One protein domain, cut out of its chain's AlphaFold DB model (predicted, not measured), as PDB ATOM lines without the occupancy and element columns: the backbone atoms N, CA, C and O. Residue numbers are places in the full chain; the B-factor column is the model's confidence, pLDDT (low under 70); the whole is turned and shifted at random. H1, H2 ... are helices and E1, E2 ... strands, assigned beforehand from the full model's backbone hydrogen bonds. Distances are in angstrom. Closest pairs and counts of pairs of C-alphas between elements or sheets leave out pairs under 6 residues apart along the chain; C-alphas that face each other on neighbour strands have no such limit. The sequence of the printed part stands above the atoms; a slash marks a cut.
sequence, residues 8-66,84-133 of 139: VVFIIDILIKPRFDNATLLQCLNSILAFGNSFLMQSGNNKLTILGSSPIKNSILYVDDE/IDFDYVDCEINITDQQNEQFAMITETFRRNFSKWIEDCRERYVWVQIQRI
ATOM      1  N   VAL A   8       8.369  18.374  87.357       92.38
ATOM      2  CA  VAL A   8       7.866  17.759  86.125       92.38
ATOM      3  C   VAL A   8       6.946  18.735  85.402       92.38
ATOM      4  O   VAL A   8       6.045  19.325  86.000       92.38
ATOM      5  N   VAL A   9       7.151  18.867  84.092       93.50
ATOM      6  CA  VAL A   9       6.275  19.634  83.205       93.50
ATOM      7  C   VAL A   9       5.665  18.689  82.174       93.50
ATOM      8  O   VAL A   9       6.380  18.138  81.338       93.50
ATOM      9  N   PHE A  10       4.345  18.517  82.213       93.69
ATOM     10  CA  PHE A  10       3.600  17.839  81.158       93.69
ATOM     11  C   PHE A  10       3.125  18.820  80.107       93.69
ATOM     12  O   PHE A  10       2.541  19.855  80.421       93.69
ATOM     13  N   ILE A  11       3.304  18.431  78.850       93.69
ATOM     14  CA  ILE A  11       2.699  19.099  77.707       93.69
ATOM     15  C   ILE A  11       1.746  18.098  77.067       93.69
ATOM     16  O   ILE A  11       2.171  17.087  76.511       93.69
ATOM     17  N   ILE A  12       0.451  18.370  77.180       91.25
ATOM     18  CA  ILE A  12      -0.597  17.604  76.520       91.25
ATOM     19  C   ILE A  12      -0.757  18.183  75.120       91.25
ATOM     20  O   ILE A  12      -1.374  19.235  74.952       91.25
ATOM     21  N   ASP A  13      -0.176  17.515  74.130       89.50
ATOM     22  CA  ASP A  13      -0.339  17.880  72.725       89.50
ATOM     23  C   ASP A  13      -1.594  17.221  72.143       89.50
ATOM     24  O   ASP A  13      -1.755  15.997  72.164       89.50
ATOM     25  N   ILE A  14      -2.501  18.051  71.635       82.56
ATOM     26  CA  ILE A  14      -3.767  17.631  71.052       82.56
ATOM     27  C   ILE A  14      -3.846  18.115  69.602       82.56
ATOM     28  O   ILE A  14      -4.103  19.285  69.304       82.56
ATOM     29  N   LEU A  15      -3.723  17.165  68.673       75.00
ATOM     30  CA  LEU A  15      -3.992  17.377  67.252       75.00
ATOM     31  C   LEU A  15      -5.496  17.332  66.990       75.00
ATOM     32  O   LEU A  15      -6.055  16.245  66.828       75.00
ATOM     33  N   ILE A  16      -6.152  18.496  66.960       62.03
ATOM     34  CA  ILE A  16      -7.613  18.591  66.824       62.03
ATOM     35  C   ILE A  16      -8.092  17.933  65.526       62.03
ATOM     36  O   ILE A  16      -8.016  18.509  64.443       62.03
ATOM     37  N   LYS A  17      -8.597  16.703  65.662       66.31
ATOM     38  CA  LYS A  17      -9.354  15.974  64.643       66.31
ATOM     39  C   LYS A  17     -10.858  16.152  64.904       66.31
ATOM     40  O   LYS A  17     -11.238  16.439  66.038       66.31
ATOM     41  N   PRO A  18     -11.730  15.945  63.895       57.22
ATOM     42  CA  PRO A  18     -13.163  16.257  63.976       57.22
ATOM     43  C   PRO A  18     -13.913  15.620  65.152       57.22
ATOM     44  O   PRO A  18     -14.962  16.122  65.540       57.22
ATOM     45  N   ARG A  19     -13.396  14.527  65.727       59.44
ATOM     46  CA  ARG A  19     -13.904  13.933  66.963       59.44
ATOM     47  C   ARG A  19     -12.750  13.341  67.759       59.44
ATOM     48  O   ARG A  19     -12.158  12.353  67.335       59.44
ATOM     49  N   PHE A  20     -12.462  13.927  68.914       70.00
ATOM     50  CA  PHE A  20     -11.850  13.158  69.990       70.00
ATOM     51  C   PHE A  20     -12.946  12.371  70.669       70.00
ATOM     52  O   PHE A  20     -13.959  12.948  71.070       70.00
ATOM     53  N   ASP A  21     -12.735  11.072  70.778       78.50
ATOM     54  CA  ASP A  21     -13.575  10.249  71.619       78.50
ATOM     55  C   ASP A  21     -13.452  10.716  73.085       78.50
ATOM     56  O   ASP A  21     -12.349  10.905  73.608       78.50
ATOM     57  N   ASN A  22     -14.599  10.951  73.728       80.94
ATOM     58  CA  ASN A  22     -14.657  11.440  75.106       80.94
ATOM     59  C   ASN A  22     -14.040  10.428  76.079       80.94
ATOM     60  O   ASN A  22     -13.436  10.851  77.064       80.94
ATOM     61  N   ALA A  23     -14.142   9.123  75.798       83.94
ATOM     62  CA  ALA A  23     -13.540   8.104  76.652       83.94
ATOM     63  C   ALA A  23     -12.006   8.171  76.604       83.94
ATOM     64  O   ALA A  23     -11.356   8.123  77.645       83.94
ATOM     65  N   THR A  24     -11.423   8.400  75.426       84.12
ATOM     66  CA  THR A  24      -9.974   8.612  75.270       84.12
ATOM     67  C   THR A  24      -9.486   9.857  76.025       84.12
ATOM     68  O   THR A  24      -8.456   9.812  76.702       84.12
ATOM     69  N   LEU A  25     -10.225  10.972  75.954       84.56
ATOM     70  CA  LEU A  25      -9.892  12.194  76.701       84.56
ATOM     71  C   LEU A  25      -9.987  11.983  78.215       84.56
ATOM     72  O   LEU A  25      -9.102  12.425  78.949       84.56
ATOM     73  N   LEU A  26     -11.023  11.279  78.675       83.75
ATOM     74  CA  LEU A  26     -11.189  10.922  80.081       83.75
ATOM     75  C   LEU A  26     -10.055  10.009  80.564       83.75
ATOM     76  O   LEU A  26      -9.497  10.230  81.634       83.75
ATOM     77  N   GLN A  27      -9.660   9.019  79.762       85.50
ATOM     78  CA  GLN A  27      -8.543   8.137  80.089       85.50
ATOM     79  C   GLN A  27      -7.220   8.910  80.184       85.50
ATOM     80  O   GLN A  27      -6.429   8.664  81.097       85.50
ATOM     81  N   CYS A  28      -6.986   9.865  79.278       86.31
ATOM     82  CA  CYS A  28      -5.826  10.752  79.331       86.31
ATOM     83  C   CYS A  28      -5.821  11.589  80.620       86.31
ATOM     84  O   CYS A  28      -4.828  11.575  81.349       86.31
ATOM     85  N   LEU A  29      -6.947  12.235  80.942       87.00
ATOM     86  CA  LEU A  29      -7.132  12.996  82.179       87.00
ATOM     87  C   LEU A  29      -6.819  12.139  83.417       87.00
ATOM     88  O   LEU A  29      -5.988  12.528  84.237       87.00
ATOM     89  N   ASN A  30      -7.433  10.958  83.520       85.81
ATOM     90  CA  ASN A  30      -7.258  10.052  84.658       85.81
ATOM     91  C   ASN A  30      -5.812   9.562  84.789       85.81
ATOM     92  O   ASN A  30      -5.289   9.477  85.897       85.81
ATOM     93  N   SER A  31      -5.139   9.287  83.670       89.12
ATOM     94  CA  SER A  31      -3.740   8.837  83.678       89.12
ATOM     95  C   SER A  31      -2.798   9.931  84.185       89.12
ATOM     96  O   SER A  31      -1.892   9.656  84.971       89.12
ATOM     97  N   ILE A  32      -3.025  11.180  83.767       90.25
ATOM     98  CA  ILE A  32      -2.217  12.326  84.202       90.25
ATOM     99  C   ILE A  32      -2.461  12.625  85.681       90.25
ATOM    100  O   ILE A  32      -1.503  12.886  86.401       90.25
ATOM    101  N   LEU A  33      -3.710  12.540  86.147       87.44
ATOM    102  CA  LEU A  33      -4.050  12.689  87.564       87.44
ATOM    103  C   LEU A  33      -3.397  11.604  88.426       87.44
ATOM    104  O   LEU A  33      -2.752  11.921  89.422       87.44
ATOM    105  N   ALA A  34      -3.506  10.336  88.021       86.56
ATOM    106  CA  ALA A  34      -2.909   9.216  88.744       86.56
ATOM    107  C   ALA A  34      -1.384   9.358  88.853       86.56
ATOM    108  O   ALA A  34      -0.819   9.195  89.939       86.56
ATOM    109  N   PHE A  35      -0.719   9.718  87.748       90.19
ATOM    110  CA  PHE A  35       0.707  10.030  87.769       90.19
ATOM    111  C   PHE A  35       0.999  11.238  88.663       90.19
ATOM    112  O   PHE A  35       1.871  11.150  89.521       90.19
ATOM    113  N   GLY A  36       0.300  12.359  88.462       88.12
ATOM    114  CA  GLY A  36       0.575  13.626  89.135       88.12
ATOM    115  C   GLY A  36       0.460  13.494  90.647       88.12
ATOM    116  O   GLY A  36       1.383  13.873  91.364       88.12
ATOM    117  N   ASN A  37      -0.609  12.850  91.114       83.75
ATOM    118  CA  ASN A  37      -0.821  12.576  92.532       83.75
ATOM    119  C   ASN A  37       0.284  11.667  93.081       83.75
ATOM    120  O   ASN A  37       0.934  12.020  94.062       83.75
ATOM    121  N   SER A  38       0.587  10.557  92.399       85.81
ATOM    122  CA  SER A  38       1.660   9.644  92.825       85.81
ATOM    123  C   SER A  38       3.030  10.327  92.861       85.81
ATOM    124  O   SER A  38       3.845  10.039  93.733       85.81
ATOM    125  N   PHE A  39       3.306  11.225  91.917       87.50
ATOM    126  CA  PHE A  39       4.559  11.965  91.826       87.50
ATOM    127  C   PHE A  39       4.696  12.998  92.947       87.50
ATOM    128  O   PHE A  39       5.738  13.052  93.599       87.50
ATOM    129  N   LEU A  40       3.648  13.776  93.222       83.62
ATOM    130  CA  LEU A  40       3.645  14.752  94.315       83.62
ATOM    131  C   LEU A  40       3.733  14.065  95.691       83.62
ATOM    132  O   LEU A  40       4.401  14.567  96.588       83.62
ATOM    133  N   MET A  41       3.168  12.863  95.842       81.62
ATOM    134  CA  MET A  41       3.297  12.066  97.070       81.62
ATOM    135  C   MET A  41       4.721  11.583  97.368       81.62
ATOM    136  O   MET A  41       5.044  11.322  98.525       81.62
ATOM    137  N   GLN A  42       5.580  11.433  96.355       83.50
ATOM    138  CA  GLN A  42       6.950  10.947  96.569       83.50
ATOM    139  C   GLN A  42       7.802  11.946  97.359       83.50
ATOM    140  O   GLN A  42       8.736  11.545  98.053       83.50
ATOM    141  N   SER A  43       7.512  13.244  97.239       82.81
ATOM    142  CA  SER A  43       8.221  14.297  97.959       82.81
ATOM    143  C   SER A  43       7.415  15.589  97.962       82.81
ATOM    144  O   SER A  43       7.049  16.077  96.899       82.81
ATOM    145  N   GLY A  44       7.261  16.224  99.128       78.06
ATOM    146  CA  GLY A  44       6.648  17.557  99.236       78.06
ATOM    147  C   GLY A  44       7.448  18.687  98.570       78.06
ATOM    148  O   GLY A  44       6.987  19.819  98.536       78.06
ATOM    149  N   ASN A  45       8.644  18.392  98.049       83.62
ATOM    150  CA  ASN A  45       9.429  19.338  97.254       83.62
ATOM    151  C   ASN A  45       9.218  19.148  95.743       83.62
ATOM    152  O   ASN A  45       9.749  19.937  94.957       83.62
ATOM    153  N   ASN A  46       8.512  18.092  95.325       86.38
ATOM    154  CA  ASN A  46       8.192  17.882  93.922       86.38
ATOM    155  C   ASN A  46       7.197  18.940  93.456       86.38
ATOM    156  O   ASN A  46       6.265  19.266  94.180       86.38
ATOM    157  N   LYS A  47       7.394  19.443  92.239       88.75
ATOM    158  CA  LYS A  47       6.518  20.434  91.609       88.75
ATOM    159  C   LYS A  47       5.964  19.879  90.311       88.75
ATOM    160  O   LYS A  47       6.681  19.203  89.568       88.75
ATOM    161  N   LEU A  48       4.711  20.190  90.006       89.69
ATOM    162  CA  LEU A  48       4.049  19.743  88.782       89.69
ATOM    163  C   LEU A  48       3.477  20.929  88.006       89.69
ATOM    164  O   LEU A  48       2.788  21.792  88.544       89.69
ATOM    165  N   THR A  49       3.732  20.959  86.703       91.62
ATOM    166  CA  THR A  49       3.095  21.899  85.779       91.62
ATOM    167  C   THR A  49       2.490  21.125  84.624       91.62
ATOM    168  O   THR A  49       3.133  20.243  84.062       91.62
ATOM    169  N   ILE A  50       1.257  21.455  84.253       93.50
ATOM    170  CA  ILE A  50       0.555  20.823  83.139       93.50
ATOM    171  C   ILE A  50       0.116  21.909  82.166       93.50
ATOM    172  O   ILE A  50      -0.614  22.836  82.524       93.50
ATOM    173  N   LEU A  51       0.560  21.778  80.922       94.44
ATOM    174  CA  LEU A  51       0.282  22.680  79.816       94.44
ATOM    175  C   LEU A  51      -0.523  21.934  78.752       94.44
ATOM    176  O   LEU A  51      -0.204  20.802  78.400       94.44
ATOM    177  N   GLY A  52      -1.556  22.575  78.224       93.50
ATOM    178  CA  GLY A  52      -2.290  22.128  77.052       93.50
ATOM    179  C   GLY A  52      -1.742  22.820  75.814       93.50
ATOM    180  O   GLY A  52      -1.643  24.051  75.790       93.50
ATOM    181  N   SER A  53      -1.407  22.046  74.789       93.19
ATOM    182  CA  SER A  53      -1.001  22.556  73.487       93.19
ATOM    183  C   SER A  53      -1.915  22.036  72.388       93.19
ATOM    184  O   SER A  53      -2.220  20.849  72.314       93.19
ATOM    185  N   SER A  54      -2.399  22.948  71.550       89.19
ATOM    186  CA  SER A  54      -3.091  22.595  70.315       89.19
ATOM    187  C   SER A  54      -2.823  23.656  69.250       89.19
ATOM    188  O   SER A  54      -2.525  24.807  69.590       89.19
ATOM    189  N   PRO A  55      -3.023  23.335  67.959       85.88
ATOM    190  CA  PRO A  55      -2.913  24.315  66.877       85.88
ATOM    191  C   PRO A  55      -3.858  25.523  67.006       85.88
ATOM    192  O   PRO A  55      -3.686  26.517  66.306       85.88
ATOM    193  N   ILE A  56      -4.882  25.432  67.859       84.88
ATOM    194  CA  ILE A  56      -5.947  26.431  68.005       84.88
ATOM    195  C   ILE A  56      -5.783  27.257  69.290       84.88
ATOM    196  O   ILE A  56      -6.133  28.444  69.326       84.88
ATOM    197  N   LYS A  57      -5.311  26.635  70.377       86.06
ATOM    198  CA  LYS A  57      -5.169  27.282  71.685       86.06
ATOM    199  C   LYS A  57      -4.187  26.523  72.572       86.06
ATOM    200  O   LYS A  57      -4.413  25.359  72.888       86.06
ATOM    201  N   ASN A  58      -3.189  27.240  73.080       91.81
ATOM    202  CA  ASN A  58      -2.364  26.792  74.200       91.81
ATOM    203  C   ASN A  58      -2.959  27.297  75.524       91.81
ATOM    204  O   ASN A  58      -3.559  28.375  75.559       91.81
ATOM    205  N   SER A  59      -2.808  26.536  76.607       93.75
ATOM    206  CA  SER A  59      -3.287  26.925  77.937       93.75
ATOM    207  C   SER A  59      -2.413  26.345  79.038       93.75
ATOM    208  O   SER A  59      -1.922  25.227  78.934       93.75
ATOM    209  N   ILE A  60      -2.285  27.077  80.137       93.06
ATOM    210  CA  ILE A  60      -1.855  26.499  81.408       93.06
ATOM    211  C   ILE A  60      -3.063  25.756  81.985       93.06
ATOM    212  O   ILE A  60      -4.160  26.317  82.031       93.06
ATOM    213  N   LEU A  61      -2.888  24.489  82.352       92.12
ATOM    214  CA  LEU A  61      -3.960  23.638  82.880       92.12
ATOM    215  C   LEU A  61      -3.818  23.426  84.385       92.12
ATOM    216  O   LEU A  61      -4.821  23.347  85.089       92.12
ATOM    217  N   TYR A  62      -2.586  23.385  84.879       91.19
ATOM    218  CA  TYR A  62      -2.278  23.333  86.300       91.19
ATOM    219  C   TYR A  62      -0.849  23.829  86.536       91.19
ATOM    220  O   TYR A  62       0.053  23.521  85.755       91.19
ATOM    221  N   VAL A  63      -0.649  24.590  87.606       88.44
ATOM    222  CA  VAL A  63       0.669  24.946  88.133       88.44
ATOM    223  C   VAL A  63       0.602  24.703  89.623       88.44
ATOM    224  O   VAL A  63      -0.315  25.187  90.287       88.44
ATOM    225  N   ASP A  64       1.568  23.952  90.124       80.88
ATOM    226  CA  ASP A  64       1.844  23.865  91.547       80.88
ATOM    227  C   ASP A  64       2.523  25.168  92.006       80.88
ATOM    228  O   ASP A  64       3.745  25.261  92.153       80.88
ATOM    229  N   ASP A  65       1.725  26.233  92.102       68.25
ATOM    230  CA  ASP A  65       2.132  27.478  92.746       68.25
ATOM    231  C   ASP A  65       2.138  27.207  94.245       68.25
ATOM    232  O   ASP A  65       1.078  26.915  94.781       68.25
ATOM    233  N   GLU A  66       3.299  27.285  94.906       52.19
ATOM    234  CA  GLU A  66       3.514  26.951  96.325       52.19
ATOM    235  C   GLU A  66       2.272  27.177  97.215       52.19
ATOM    236  O   GLU A  66       2.055  28.260  97.777       52.19
ATOM    237  N   ILE A  84     -20.324  19.261  83.630       43.78
ATOM    238  CA  ILE A  84     -20.140  18.322  82.523       43.78
ATOM    239  C   ILE A  84     -20.035  16.948  83.182       43.78
ATOM    240  O   ILE A  84     -19.020  16.639  83.812       43.78
ATOM    241  N   ASP A  85     -21.113  16.168  83.088       34.91
ATOM    242  CA  ASP A  85     -21.180  14.806  83.614       34.91
ATOM    243  C   ASP A  85     -20.223  13.910  82.812       34.91
ATOM    244  O   ASP A  85     -20.501  13.479  81.695       34.91
ATOM    245  N   PHE A  86     -19.048  13.672  83.390       45.62
ATOM    246  CA  PHE A  86     -18.245  12.496  83.089       45.62
ATOM    247  C   PHE A  86     -18.592  11.462  84.157       45.62
ATOM    248  O   PHE A  86     -18.279  11.692  85.329       45.62
ATOM    249  N   ASP A  87     -19.250  10.371  83.762       37.56
ATOM    250  CA  ASP A  87     -19.540   9.242  84.648       37.56
ATOM    251  C   ASP A  87     -18.232   8.738  85.273       37.56
ATOM    252  O   ASP A  87     -17.279   8.370  84.581       37.56
ATOM    253  N   TYR A  88     -18.167   8.810  86.601       41.81
ATOM    254  CA  TYR A  88     -16.969   8.565  87.392       41.81
ATOM    255  C   TYR A  88     -16.956   7.115  87.881       41.81
ATOM    256  O   TYR A  88     -17.925   6.648  88.477       41.81
ATOM    257  N   VAL A  89     -15.844   6.415  87.651       31.61
ATOM    258  CA  VAL A  89     -15.525   5.160  88.341       31.61
ATOM    259  C   VAL A  89     -14.509   5.513  89.415       31.61
ATOM    260  O   VAL A  89     -13.373   5.868  89.102       31.61
ATOM    261  N   ASP A  90     -14.955   5.467  90.665       37.62
ATOM    262  CA  ASP A  90     -14.155   5.809  91.833       37.62
ATOM    263  C   ASP A  90     -13.035   4.778  92.012       37.62
ATOM    264  O   ASP A  90     -13.285   3.580  92.152       37.62
ATOM    265  N   CYS A  91     -11.787   5.227  91.938       35.12
ATOM    266  CA  CYS A  91     -10.636   4.433  92.344       35.12
ATOM    267  C   CYS A  91     -10.218   4.959  93.713       35.12
ATOM    268  O   CYS A  91      -9.484   5.942  93.799       35.12
ATOM    269  N   GLU A  92     -10.724   4.325  94.770       35.25
ATOM    270  CA  GLU A  92     -10.406   4.679  96.153       35.25
ATOM    271  C   GLU A  92      -8.898   4.522  96.404       35.25
ATOM    272  O   GLU A  92      -8.348   3.419  96.418       35.25
ATOM    273  N   ILE A  93      -8.216   5.650  96.603       42.19
ATOM    274  CA  ILE A  93      -6.832   5.718  97.066       42.19
ATOM    275  C   ILE A  93      -6.888   6.236  98.506       42.19
ATOM    276  O   ILE A  93      -7.351   7.344  98.757       42.19
ATOM    277  N   ASN A  94      -6.445   5.417  99.462       38.06
ATOM    278  CA  ASN A  94      -6.518   5.720 100.891       38.06
ATOM    279  C   ASN A  94      -5.268   6.498 101.344       38.06
ATOM    280  O   ASN A  94      -4.194   5.911 101.496       38.06
ATOM    281  N   ILE A  95      -5.393   7.817 101.511       43.31
ATOM    282  CA  ILE A  95      -4.342   8.738 101.979       43.31
ATOM    283  C   ILE A  95      -4.966   9.677 103.035       43.31
ATOM    284  O   ILE A  95      -6.175   9.889 103.036       43.31
ATOM    285  N   THR A  96      -4.177  10.172 103.992       47.91
ATOM    286  CA  THR A  96      -4.631  10.924 105.181       47.91
ATOM    287  C   THR A  96      -5.366  12.243 104.863       47.91
ATOM    288  O   THR A  96      -5.089  12.910 103.869       47.91
ATOM    289  N   ASP A  97      -6.277  12.656 105.752       54.50
ATOM    290  CA  ASP A  97      -7.320  13.678 105.511       54.50
ATOM    291  C   ASP A  97      -6.835  15.034 104.961       54.50
ATOM    292  O   ASP A  97      -7.452  15.596 104.060       54.50
ATOM    293  N   GLN A  98      -5.706  15.563 105.440       53.50
ATOM    294  CA  GLN A  98      -5.193  16.866 104.988       53.50
ATOM    295  C   GLN A  98      -4.526  16.790 103.604       53.50
ATOM    296  O   GLN A  98      -4.549  17.739 102.821       53.50
ATOM    297  N   GLN A  99      -3.949  15.631 103.287       56.41
ATOM    298  CA  GLN A  99      -3.439  15.335 101.956       56.41
ATOM    299  C   GLN A  99      -4.609  15.120 100.982       56.41
ATOM    300  O   GLN A  99      -4.536  15.607  99.856       56.41
ATOM    301  N   ASN A 100      -5.723  14.515 101.422       62.84
ATOM    302  CA  ASN A 100      -6.942  14.386 100.611       62.84
ATOM    303  C   ASN A 100      -7.501  15.735 100.149       62.84
ATOM    304  O   ASN A 100      -7.878  15.850  98.987       62.84
ATOM    305  N   GLU A 101      -7.525  16.762 101.001       62.03
ATOM    306  CA  GLU A 101      -8.026  18.089 100.604       62.03
ATOM    307  C   GLU A 101      -7.149  18.743  99.527       62.03
ATOM    308  O   GLU A 101      -7.659  19.271  98.534       62.03
ATOM    309  N   GLN A 102      -5.822  18.656  99.669       64.00
ATOM    310  CA  GLN A 102      -4.895  19.178  98.663       64.00
ATOM    311  C   GLN A 102      -5.000  18.395  97.348       64.00
ATOM    312  O   GLN A 102      -5.087  19.002  96.279       64.00
ATOM    313  N   PHE A 103      -5.075  17.063  97.403       70.62
ATOM    314  CA  PHE A 103      -5.253  16.229  96.212       70.62
ATOM    315  C   PHE A 103      -6.606  16.449  95.535       70.62
ATOM    316  O   PHE A 103      -6.665  16.485  94.302       70.62
ATOM    317  N   ALA A 104      -7.675  16.647  96.306       70.38
ATOM    318  CA  ALA A 104      -8.993  16.980  95.782       70.38
ATOM    319  C   ALA A 104      -8.952  18.314  95.029       70.38
ATOM    320  O   ALA A 104      -9.407  18.385  93.888       70.38
ATOM    321  N   MET A 105      -8.308  19.336  95.600       69.81
ATOM    322  CA  MET A 105      -8.180  20.650  94.968       69.81
ATOM    323  C   MET A 105      -7.334  20.610  93.684       69.81
ATOM    324  O   MET A 105      -7.698  21.243  92.687       69.81
ATOM    325  N   ILE A 106      -6.221  19.866  93.675       74.75
ATOM    326  CA  ILE A 106      -5.386  19.659  92.476       74.75
ATOM    327  C   ILE A 106      -6.203  18.961  91.391       74.75
ATOM    328  O   ILE A 106      -6.256  19.424  90.246       74.75
ATOM    329  N   THR A 107      -6.878  17.876  91.774       82.38
ATOM    330  CA  THR A 107      -7.694  17.057  90.878       82.38
ATOM    331  C   THR A 107      -8.812  17.877  90.252       82.38
ATOM    332  O   THR A 107      -8.984  17.873  89.030       82.38
ATOM    333  N   GLU A 108      -9.534  18.641  91.065       84.62
ATOM    334  CA  GLU A 108     -10.629  19.493  90.624       84.62
ATOM    335  C   GLU A 108     -10.136  20.632  89.724       84.62
ATOM    336  O   GLU A 108     -10.692  20.858  88.645       84.62
ATOM    337  N   THR A 109      -9.055  21.312  90.116       85.75
ATOM    338  CA  THR A 109      -8.493  22.431  89.348       85.75
ATOM    339  C   THR A 109      -8.038  21.977  87.970       85.75
ATOM    340  O   THR A 109      -8.433  22.580  86.965       85.75
ATOM    341  N   PHE A 110      -7.245  20.906  87.906       87.81
ATOM    342  CA  PHE A 110      -6.763  20.379  86.636       87.81
ATOM    343  C   PHE A 110      -7.918  19.869  85.771       87.81
ATOM    344  O   PHE A 110      -8.011  20.258  84.607       87.81
ATOM    345  N   ARG A 111      -8.848  19.081  86.330       88.50
ATOM    346  CA  ARG A 111     -10.021  18.565  85.603       88.50
ATOM    347  C   ARG A 111     -10.863  19.689  85.010       88.50
ATOM    348  O   ARG A 111     -11.187  19.646  83.823       88.50
ATOM    349  N   ARG A 112     -11.189  20.713  85.802       89.75
ATOM    350  CA  ARG A 112     -11.963  21.877  85.346       89.75
ATOM    351  C   ARG A 112     -11.258  22.592  84.196       89.75
ATOM    352  O   ARG A 112     -11.884  22.889  83.177       89.75
ATOM    353  N   ASN A 113      -9.965  22.864  84.349       90.81
ATOM    354  CA  ASN A 113      -9.186  23.584  83.344       90.81
ATOM    355  C   ASN A 113      -9.007  22.759  82.063       90.81
ATOM    356  O   ASN A 113      -9.117  23.313  80.970       90.81
ATOM    357  N   PHE A 114      -8.791  21.447  82.188       90.94
ATOM    358  CA  PHE A 114      -8.695  20.517  81.067       90.94
ATOM    359  C   PHE A 114      -9.999  20.482  80.265       90.94
ATOM    360  O   PHE A 114      -9.978  20.756  79.067       90.94
ATOM    361  N   SER A 115     -11.142  20.240  80.916       89.25
ATOM    362  CA  SER A 115     -12.449  20.209  80.243       89.25
ATOM    363  C   SER A 115     -12.760  21.526  79.538       89.25
ATOM    364  O   SER A 115     -13.157  21.529  78.374       89.25
ATOM    365  N   LYS A 116     -12.506  22.660  80.204       90.50
ATOM    366  CA  LYS A 116     -12.693  23.985  79.603       90.50
ATOM    367  C   LYS A 116     -11.798  24.191  78.381       90.50
ATOM    368  O   LYS A 116     -12.252  24.701  77.362       90.50
ATOM    369  N   TRP A 117     -10.531  23.793  78.467       91.88
ATOM    370  CA  TRP A 117      -9.594  23.919  77.355       91.88
ATOM    371  C   TRP A 117      -9.992  23.054  76.150       91.88
ATOM    372  O   TRP A 117      -9.879  23.520  75.013       91.88
ATOM    373  N   ILE A 118     -10.507  21.840  76.377       88.50
ATOM    374  CA  ILE A 118     -11.045  20.977  75.316       88.50
ATOM    375  C   ILE A 118     -12.248  21.628  74.628       88.50
ATOM    376  O   ILE A 118     -12.280  21.671  73.396       88.50
ATOM    377  N   GLU A 119     -13.210  22.154  75.386       87.69
ATOM    378  CA  GLU A 119     -14.384  22.825  74.813       87.69
ATOM    379  C   GLU A 119     -13.992  24.081  74.026       87.69
ATOM    380  O   GLU A 119     -14.367  24.218  72.862       87.69
ATOM    381  N   ASP A 120     -13.103  24.920  74.568       87.25
ATOM    382  CA  ASP A 120     -12.573  26.086  73.849       87.25
ATOM    383  C   ASP A 120     -11.904  25.689  72.517       87.25
ATOM    384  O   ASP A 120     -12.006  26.396  71.509       87.25
ATOM    385  N   CYS A 121     -11.187  24.561  72.500       86.19
ATOM    386  CA  CYS A 121     -10.571  24.018  71.292       86.19
ATOM    387  C   CYS A 121     -11.623  23.545  70.275       86.19
ATOM    388  O   CYS A 121     -11.469  23.804  69.077       86.19
ATOM    389  N   ARG A 122     -12.688  22.882  70.738       84.31
ATOM    390  CA  ARG A 122     -13.795  22.392  69.900       84.31
ATOM    391  C   ARG A 122     -14.567  23.538  69.261       84.31
ATOM    392  O   ARG A 122     -14.734  23.543  68.041       84.31
ATOM    393  N   GLU A 123     -14.973  24.527  70.050       85.06
ATOM    394  CA  GLU A 123     -15.719  25.691  69.562       85.06
ATOM    395  C   GLU A 123     -14.935  26.434  68.478       85.06
ATOM    396  O   GLU A 123     -15.436  26.685  67.379       85.06
ATOM    397  N   ARG A 124     -13.661  26.735  68.742       83.31
ATOM    398  CA  ARG A 124     -12.795  27.439  67.786       83.31
ATOM    399  C   ARG A 124     -12.524  26.626  66.524       83.31
ATOM    400  O   ARG A 124     -12.431  27.208  65.446       83.31
ATOM    401  N   TYR A 125     -12.420  25.302  66.629       81.62
ATOM    402  CA  TYR A 125     -12.284  24.449  65.450       81.62
ATOM    403  C   TYR A 125     -13.507  24.562  64.532       81.62
ATOM    404  O   TYR A 125     -13.338  24.719  63.323       81.62
ATOM    405  N   VAL A 126     -14.726  24.558  65.087       79.00
ATOM    406  CA  VAL A 126     -15.967  24.751  64.313       79.00
ATOM    407  C   VAL A 126     -15.946  26.091  63.571       79.00
ATOM    408  O   VAL A 126     -16.203  26.122  62.367       79.00
ATOM    409  N   TRP A 127     -15.548  27.179  64.237       72.25
ATOM    410  CA  TRP A 127     -15.412  28.497  63.599       72.25
ATOM    411  C   TRP A 127     -14.411  28.503  62.437       72.25
ATOM    412  O   TRP A 127     -14.701  29.060  61.376       72.25
ATOM    413  N   VAL A 128     -13.258  27.849  62.603       73.94
ATOM    414  CA  VAL A 128     -12.246  27.728  61.540       73.94
ATOM    415  C   VAL A 128     -12.780  26.934  60.344       73.94
ATOM    416  O   VAL A 128     -12.478  27.285  59.204       73.94
ATOM    417  N   GLN A 129     -13.583  25.890  60.569       71.88
ATOM    418  CA  GLN A 129     -14.189  25.119  59.476       71.88
ATOM    419  C   GLN A 129     -15.257  25.923  58.722       71.88
ATOM    420  O   GLN A 129     -15.271  25.888  57.495       71.88
ATOM    421  N   ILE A 130     -16.101  26.691  59.422       69.62
ATOM    422  CA  ILE A 130     -17.134  27.539  58.795       69.62
ATOM    423  C   ILE A 130     -16.497  28.603  57.888       69.62
ATOM    424  O   ILE A 130     -16.936  28.788  56.756       69.62
ATOM    425  N   GLN A 131     -15.426  29.260  58.342       65.25
ATOM    426  CA  GLN A 131     -14.698  30.276  57.563       65.25
ATOM    427  C   GLN A 131     -13.990  29.709  56.318       65.25
ATOM    428  O   GLN A 131     -13.625  30.460  55.418       65.25
ATOM    429  N   ARG A 132     -13.780  28.387  56.254       61.16
ATOM    430  CA  ARG A 132     -13.176  27.709  55.098       61.16
ATOM    431  C   ARG A 132     -14.188  27.268  54.043       61.16
ATOM    432  O   ARG A 132     -13.755  26.770  53.008       61.16
ATOM    433  N   ILE A 133     -15.493  27.439  54.271       56.62
ATOM    434  CA  ILE A 133     -16.509  27.150  53.255       56.62
ATOM    435  C   ILE A 133     -16.452  28.277  52.212       56.62
ATOM    436  O   ILE A 133     -16.785  29.417  52.544       56.62
TER     437      ILE A 133
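Overview. This is residues 8 to 66 and 84 to 133 of the 139 residues of an uncharacterized protein of Sarcoptes scabiei (UniProt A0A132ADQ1). Two layers: helices H1 and H2 pack over one face of the mixed sheet E1 E2 E3, and H2 outruns it. The 109 printed residues include, in order, E1 H1 E2 E3 H2, mixed helices and strands. The whole is only just compact, close to loose, with a radius of gyration of the C-alphas of 15.6 A and spans of 55 by 28 by 16 A.

Along the chain. E1 is residues 8 to 13, C-alpha 8 at (7.866, 17.759, 86.125); H1 22 to 42, 30.5 A; E2 47 to 53; E3 59 to 63; H2 97 to 131, 51.3 A, C-alpha 131 at (-14.698, 30.276, 57.563).

Arrangement. E1, H1 and E2 make a strand-helix-strand unit, two parallel strands with a helix between; N 10 and O 49 are 2.8 A apart. E2 and E3 are an antiparallel hairpin, N 50 and O 62 2.8 A apart. H1 touches H2 with residues 29 to 37 alone, closest at C-alphas 33 and 107, 6.6 A. Every O i to N i+4 pair is within hydrogen-bond range in H1, 30 of 31 in H2.

Size, cuts and confidence. Across the cut, residues 67 to 83, C-alphas 66 and 84 are 28.7 A apart; residues 84 to 102 have pLDDT under 70.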